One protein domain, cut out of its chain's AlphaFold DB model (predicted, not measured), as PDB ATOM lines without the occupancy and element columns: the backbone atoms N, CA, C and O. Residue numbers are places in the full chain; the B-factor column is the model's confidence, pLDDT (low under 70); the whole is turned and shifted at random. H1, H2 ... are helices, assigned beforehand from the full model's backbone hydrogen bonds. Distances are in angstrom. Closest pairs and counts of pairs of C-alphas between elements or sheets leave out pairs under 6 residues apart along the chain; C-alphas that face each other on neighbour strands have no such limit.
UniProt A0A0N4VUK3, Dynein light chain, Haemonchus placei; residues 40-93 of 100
ATOM      1  N   SER A  40      -4.858  22.470  21.623       90.94
ATOM      2  CA  SER A  40      -5.949  23.198  20.972       90.94
ATOM      3  C   SER A  40      -5.721  24.710  21.064       90.94
ATOM      4  O   SER A  40      -5.160  25.201  22.048       90.94
ATOM      5  N   LYS A  41      -6.204  25.468  20.069       89.50
ATOM      6  CA  LYS A  41      -6.054  26.936  20.023       89.50
ATOM      7  C   LYS A  41      -6.490  27.613  21.329       89.50
ATOM      8  O   LYS A  41      -5.776  28.475  21.821       89.50
ATOM      9  N   ALA A  42      -7.597  27.155  21.922       88.69
ATOM     10  CA  ALA A  42      -8.101  27.660  23.202       88.69
ATOM     11  C   ALA A  42      -7.126  27.418  24.372       88.69
ATOM     12  O   ALA A  42      -6.866  28.314  25.169       88.69
ATOM     13  N   LYS A  43      -6.528  26.222  24.454       89.69
ATOM     14  CA  LYS A  43      -5.522  25.909  25.482       89.69
ATOM     15  C   LYS A  43      -4.236  26.707  25.277       89.69
ATOM     16  O   LYS A  43      -3.623  27.138  26.248       89.69
ATOM     17  N   ALA A  44      -3.828  26.912  24.027       90.50
ATOM     18  CA  ALA A  44      -2.648  27.705  23.706       90.50
ATOM     19  C   ALA A  44      -2.842  29.187  24.070       90.50
ATOM     20  O   ALA A  44      -1.970  29.766  24.714       90.50
ATOM     21  N   SER A  45      -3.993  29.786  23.740       90.94
ATOM     22  CA  SER A  45      -4.305  31.166  24.136       90.94
ATOM     23  C   SER A  45      -4.361  31.326  25.654       90.94
ATOM     24  O   SER A  45      -3.825  32.290  26.194       90.94
ATOM     25  N   ASP A  46      -4.942  30.350  26.353       91.62
ATOM     26  CA  ASP A  46      -4.991  30.345  27.813       91.62
ATOM     27  C   ASP A  46      -3.596  30.265  28.441       91.62
ATOM     28  O   ASP A  46      -3.312  30.977  29.405       91.62
ATOM     29  N   ALA A  47      -2.701  29.454  27.873       91.00
ATOM     30  CA  ALA A  47      -1.314  29.367  28.320       91.00
ATOM     31  C   ALA A  47      -0.561  30.698  28.148       91.00
ATOM     32  O   ALA A  47       0.154  31.111  29.059       91.00
ATOM     33  N   ILE A  48      -0.752  31.393  27.018       91.56
ATOM     34  CA  ILE A  48      -0.137  32.706  26.753       91.56
ATOM     35  C   ILE A  48      -0.637  33.751  27.757       91.56
ATOM     36  O   ILE A  48       0.166  34.467  28.354       91.56
ATOM     37  N   LEU A  49      -1.951  33.800  28.002       91.38
ATOM     38  CA  LEU A  49      -2.551  34.719  28.975       91.38
ATOM     39  C   LEU A  49      -2.038  34.471  30.398       91.38
ATOM     40  O   LEU A  49      -1.746  35.417  31.131       91.38
ATOM     41  N   LEU A  50      -1.917  33.203  30.799       92.38
ATOM     42  CA  LEU A  50      -1.376  32.840  32.109       92.38
ATOM     43  C   LEU A  50       0.108  33.190  32.239       92.38
ATOM     44  O   LEU A  50       0.524  33.612  33.316       92.38
ATOM     45  N   LEU A  51       0.891  33.052  31.166       90.19
ATOM     46  CA  LEU A  51       2.300  33.446  31.150       90.19
ATOM     47  C   LEU A  51       2.467  34.957  31.298       90.19
ATOM     48  O   LEU A  51       3.317  35.380  32.076       90.19
ATOM     49  N   GLY A  52       1.631  35.757  30.630       89.50
ATOM     50  CA  GLY A  52       1.626  37.212  30.802       89.50
ATOM     51  C   GLY A  52       1.451  37.613  32.269       89.50
ATOM     52  O   GLY A  52       2.287  38.328  32.815       89.50
ATOM     53  N   ARG A  53       0.441  37.050  32.944       90.00
ATOM     54  CA  ARG A  53       0.202  37.292  34.380       90.00
ATOM     55  C   ARG A  53       1.347  36.798  35.260       90.00
ATOM     56  O   ARG A  53       1.744  37.474  36.199       90.00
ATOM     57  N   ALA A  54       1.899  35.625  34.951       88.94
ATOM     58  CA  ALA A  54       3.006  35.066  35.715       88.94
ATOM     59  C   ALA A  54       4.252  35.958  35.648       88.94
ATOM     60  O   ALA A  54       4.934  36.109  36.652       88.94
ATOM     61  N   ILE A  55       4.536  36.561  34.490       85.44
ATOM     62  CA  ILE A  55       5.654  37.496  34.315       85.44
ATOM     63  C   ILE A  55       5.452  38.778  35.137       85.44
ATOM     64  O   ILE A  55       6.422  39.319  35.659       85.44
ATOM     65  N   GLU A  56       4.214  39.257  35.273       84.25
ATOM     66  CA  GLU A  56       3.901  40.443  36.082       84.25
ATOM     67  C   GLU A  56       3.962  40.161  37.591       84.25
ATOM     68  O   GLU A  56       4.436  40.997  38.359       84.25
ATOM     69  N   GLU A  57       3.486  38.991  38.025       84.00
ATOM     70  CA  GLU A  57       3.348  38.647  39.446       84.00
ATOM     71  C   GLU A  57       4.593  37.973  40.046       84.00
ATOM     72  O   GLU A  57       4.830  38.075  41.252       84.00
ATOM     73  N   CYS A  58       5.380  37.252  39.242       81.75
ATOM     74  CA  CYS A  58       6.489  36.428  39.722       81.75
ATOM     75  C   CYS A  58       7.844  37.026  39.330       81.75
ATOM     76  O   CYS A  58       8.107  37.303  38.165       81.75
ATOM     77  N   GLY A  59       8.761  37.134  40.295       72.69
ATOM     78  CA  GLY A  59      10.088  37.721  40.062       72.69
ATOM     79  C   GLY A  59      11.169  36.716  39.655       72.69
ATOM     80  O   GLY A  59      12.308  37.110  39.391       72.69
ATOM     81  N   ILE A  60      10.863  35.409  39.672       77.88
ATOM     82  CA  ILE A  60      11.823  34.331  39.382       77.88
ATOM     83  C   ILE A  60      11.192  33.214  38.539       77.88
ATOM     84  O   ILE A  60      10.030  32.853  38.721       77.88
ATOM     85  N   GLU A  61      11.999  32.572  37.693       80.00
ATOM     86  CA  GLU A  61      11.578  31.490  36.783       80.00
ATOM     87  C   GLU A  61      10.821  30.353  37.491       80.00
ATOM     88  O   GLU A  61       9.798  29.866  37.015       80.00
ATOM     89  N   ASN A  62      11.295  29.942  38.668       79.88
ATOM     90  CA  ASN A  62      10.678  28.843  39.407       79.88
ATOM     91  C   ASN A  62       9.269  29.193  39.925       79.88
ATOM     92  O   ASN A  62       8.415  28.312  40.033       79.88
ATOM     93  N   GLU A  63       9.023  30.462  40.256       83.75
ATOM     94  CA  GLU A  63       7.692  30.945  40.635       83.75
ATOM     95  C   GLU A  63       6.778  30.979  39.413       83.75
ATOM     96  O   GLU A  63       5.683  30.426  39.484       83.75
ATOM     97  N   ILE A  64       7.269  31.478  38.273       86.38
ATOM     98  CA  ILE A  64       6.546  31.466  36.990       86.38
ATOM     99  C   ILE A  64       6.129  30.038  36.617       86.38
ATOM    100  O   ILE A  64       4.955  29.776  36.364       86.38
ATOM    101  N   ALA A  65       7.061  29.082  36.642       86.44
ATOM    102  CA  ALA A  65       6.778  27.684  36.319       86.44
ATOM    103  C   ALA A  65       5.729  27.069  37.263       86.44
ATOM    104  O   ALA A  65       4.820  26.361  36.821       86.44
ATOM    105  N   THR A  66       5.825  27.369  38.563       87.19
ATOM    106  CA  THR A  66       4.862  26.896  39.568       87.19
ATOM    107  C   THR A  66       3.482  27.515  39.351       87.19
ATOM    108  O   THR A  66       2.475  26.804  39.402       87.19
ATOM    109  N   PHE A  67       3.430  28.821  39.086       89.94
ATOM    110  CA  PHE A  67       2.207  29.564  38.812       89.94
ATOM    111  C   PHE A  67       1.498  29.004  37.579       89.94
ATOM    112  O   PHE A  67       0.326  28.633  37.659       89.94
ATOM    113  N   LEU A  68       2.230  28.863  36.471       90.81
ATOM    114  CA  LEU A  68       1.727  28.306  35.219       90.81
ATOM    115  C   LEU A  68       1.154  26.910  35.424       90.81
ATOM    116  O   LEU A  68       0.001  26.669  35.079       90.81
ATOM    117  N   LYS A  69       1.926  26.002  36.032       88.38
ATOM    118  CA  LYS A  69       1.484  24.624  36.262       88.38
ATOM    119  C   LYS A  69       0.200  24.582  37.086       88.38
ATOM    120  O   LYS A  69      -0.748  23.907  36.699       88.38
ATOM    121  N   LYS A  70       0.152  25.331  38.192       89.38
ATOM    122  CA  LYS A  70      -1.007  25.362  39.088       89.38
ATOM    123  C   LYS A  70      -2.244  25.936  38.393       89.38
ATOM    124  O   LYS A  70      -3.294  25.304  38.411       89.38
ATOM    125  N   LYS A  71      -2.125  27.106  37.761       91.44
ATOM    126  CA  LYS A  71      -3.255  27.790  37.115       91.44
ATOM    127  C   LYS A  71      -3.766  27.071  35.879       91.44
ATOM    128  O   LYS A  71      -4.972  27.039  35.645       91.44
ATOM    129  N   PHE A  72      -2.870  26.461  35.116       91.50
ATOM    130  CA  PHE A  72      -3.260  25.679  33.955       91.50
ATOM    131  C   PHE A  72      -3.988  24.392  34.366       91.50
ATOM    132  O   PHE A  72      -5.034  24.080  33.798       91.50
ATOM    133  N   ASP A  73      -3.497  23.692  35.397       89.19
ATOM    134  CA  ASP A  73      -4.170  22.512  35.958       89.19
ATOM    135  C   ASP A  73      -5.542  22.853  36.565       89.19
ATOM    136  O   ASP A  73      -6.484  22.076  36.416       89.19
ATOM    137  N   GLU A  74      -5.675  24.005  37.237       89.81
ATOM    138  CA  GLU A  74      -6.959  24.505  37.757       89.81
ATOM    139  C   GLU A  74      -7.985  24.704  36.628       89.81
ATOM    140  O   GLU A  74      -9.161  24.398  36.809       89.81
ATOM    141  N   LYS A  75      -7.547  25.189  35.456       88.69
ATOM    142  CA  LYS A  75      -8.431  25.525  34.330       88.69
ATOM    143  C   LYS A  75      -8.760  24.340  33.418       88.69
ATOM    144  O   LYS A  75      -9.877  24.243  32.919       88.69
ATOM    145  N   HIS A  76      -7.795  23.461  33.160       86.94
ATOM    146  CA  HIS A  76      -7.926  22.393  32.159       86.94
ATOM    147  C   HIS A  76      -7.901  20.978  32.744       86.94
ATOM    148  O   HIS A  76      -7.942  20.009  31.983       86.94
ATOM    149  N   GLY A  77      -7.860  20.862  34.072       82.62
ATOM    150  CA  GLY A  77      -7.704  19.602  34.782       82.62
ATOM    151  C   GLY A  77      -6.233  19.259  35.008       82.62
ATOM    152  O   GLY A  77      -5.349  19.622  34.228       82.62
ATOM    153  N   LYS A  78      -5.961  18.543  36.103       79.00
ATOM    154  CA  LYS A  78      -4.606  18.110  36.444       79.00
ATOM    155  C   LYS A  78      -4.081  17.159  35.382       79.00
ATOM    156  O   LYS A  78      -4.643  16.089  35.163       79.00
ATOM    157  N   ILE A  79      -2.939  17.503  34.800       66.69
ATOM    158  CA  ILE A  79      -2.149  16.520  34.062       66.69
ATOM    159  C   ILE A  79      -1.584  15.529  35.085       66.69
ATOM    160  O   ILE A  79      -0.694  15.888  35.864       66.69
ATOM    161  N   ASN A  80      -2.079  14.289  35.078       61.03
ATOM    162  CA  ASN A  80      -1.411  13.178  35.746       61.03
ATOM    163  C   ASN A  80      -0.074  12.943  35.039       61.03
ATOM    164  O   ASN A  80      -0.002  12.380  33.947       61.03
ATOM    165  N   ILE A  81       1.005  13.414  35.664       60.19
ATOM    166  CA  ILE A  81       2.368  13.298  35.130       60.19
ATOM    167  C   ILE A  81       2.746  11.818  34.942       60.19
ATOM    168  O   ILE A  81       3.473  11.490  34.009       60.19
ATOM    169  N   ALA A  82       2.213  10.924  35.784       57.09
ATOM    170  CA  ALA A  82       2.368   9.477  35.640       57.09
ATOM    171  C   ALA A  82       1.753   8.967  34.323       57.09
ATOM    172  O   ALA A  82       2.445   8.371  33.506       57.09
ATOM    173  N   GLU A  83       0.492   9.312  34.074       56.22
ATOM    174  CA  GLU A  83      -0.278   8.884  32.900       56.22
ATOM    175  C   GLU A  83       0.269   9.482  31.590       56.22
ATOM    176  O   GLU A  83       0.326   8.831  30.549       56.22
ATOM    177  N   SER A  84       0.770  10.720  31.648       60.16
ATOM    178  CA  SER A  84       1.403  11.381  30.495       60.16
ATOM    179  C   SER A  84       2.744  10.746  30.120       60.16
ATOM    180  O   SER A  84       3.105  10.700  28.945       60.16
ATOM    181  N   ARG A  85       3.485  10.249  31.115       57.66
ATOM    182  CA  ARG A  85       4.766   9.565  30.914       57.66
ATOM    183  C   ARG A  85       4.568   8.148  30.372       57.66
ATOM    184  O   ARG A  85       5.383   7.711  29.567       57.66
ATOM    185  N   GLU A  86       3.491   7.466  30.758       57.94
ATOM    186  CA  GLU A  86       3.107   6.184  30.156       57.94
ATOM    187  C   GLU A  86       2.702   6.339  28.690       57.94
ATOM    188  O   GLU A  86       3.300   5.681  27.845       57.94
ATOM    189  N   ARG A  87       1.826   7.295  28.354       59.81
ATOM    190  CA  ARG A  87       1.470   7.580  26.949       59.81
ATOM    191  C   ARG A  87       2.673   7.933  26.076       59.81
ATOM    192  O   ARG A  87       2.754   7.509  24.929       59.81
ATOM    193  N   PHE A  88       3.626   8.699  26.608       60.62
ATOM    194  CA  PHE A  88       4.867   8.991  25.889       60.62
ATOM    195  C   PHE A  88       5.713   7.726  25.678       60.62
ATOM    196  O   PHE A  88       6.226   7.506  24.585       60.62
ATOM    197  N   ASN A  89       5.824   6.867  26.697       62.50
ATOM    198  CA  ASN A  89       6.542   5.595  26.588       62.50
ATOM    199  C   ASN A  89       5.868   4.603  25.625       62.50
ATOM    200  O   ASN A  89       6.572   3.781  25.047       62.50
ATOM    201  N   GLU A  90       4.546   4.662  25.453       65.88
ATOM    202  CA  GLU A  90       3.811   3.879  24.447       65.88
ATOM    203  C   GLU A  90       4.037   4.406  23.024       65.88
ATOM    204  O   GLU A  90       4.147   3.624  22.082       65.88
ATOM    205  N   MET A  91       4.146   5.728  22.859       62.34
ATOM    206  CA  MET A  91       4.394   6.367  21.561       62.34
ATOM    207  C   MET A  91       5.838   6.213  21.065       62.34
ATOM    208  O   MET A  91       6.082   6.328  19.864       62.34
ATOM    209  N   VAL A  92       6.802   5.973  21.958       66.12
ATOM    210  CA  VAL A  92       8.200   5.739  21.581       66.12
ATOM    211  C   VAL A  92       8.430   4.232  21.433       66.12
ATOM    212  O   VAL A  92       8.499   3.531  22.445       66.12
ATOM    213  N   PRO A  93       8.599   3.701  20.205       62.09
ATOM    214  CA  PRO A  93       8.893   2.289  20.025       62.09
ATOM    215  C   PRO A  93      10.191   1.946  20.757       62.09
ATOM    216  O   PRO A  93      11.239   2.566  20.537       62.09
TER     217      PRO A  93
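This is residues 40 to 93 of the 100 residues of the protein "Dynein light chain" of Haemonchus placei (UniProt A0A0N4VUK3). Two helices, H1 and H2, fold back on each other as a helical hairpin, and a shorter third helix, H3, sticks out from this body as an arm, with residues 80 to 93 standing free. The hairpin is well formed, but nothing packs on H3, and the arm makes much of the length of the whole. The printed part has 54 residues with three named helices, in the order H1, H2, H3, and no named strand; the class is all helix. The whole is loose, with a radius of gyration of the C-alphas of 13.4 A, and elongated, spanning 41 by 24 by 18 A.

H1, the longest helix, holds residues 41 to 57 and measures 24.6 A from C-alpha 41 at (-6.054, 26.936, 20.023) to C-alpha 57 at (3.348, 38.647, 39.446). H2 holds residues 61 to 76 and measures 22.0 A. H3 holds residues 81 to 91, measures 15.4 A and ends with C-alpha 91 at (4.394, 6.367, 21.561).

H1 and H2 touch, with 14 pairs of C-alphas within 8 A. Their closest C-alphas, those of Ala 54 and Ile 64, are 5.2 A apart. They run opposite ways at a steep tilt of 39 degrees and form a helical hairpin. H3 is apart from H1 and from H2. In H1, H2 and H3 every O i to N i+4 pair is within hydrogen-bond range.

The two C-alphas farthest apart, those of Glu 56 and Pro 93, are 41.7 A apart. Without residues 80 to 93, the body of 40 residues spans 28 by 18 by 11 A. The printed part has no cut, and the links H1 to H2 and H2 to H3 are tight. The mean pLDDT of the printed part is 80.0, and residues 79 to 93 are under 70.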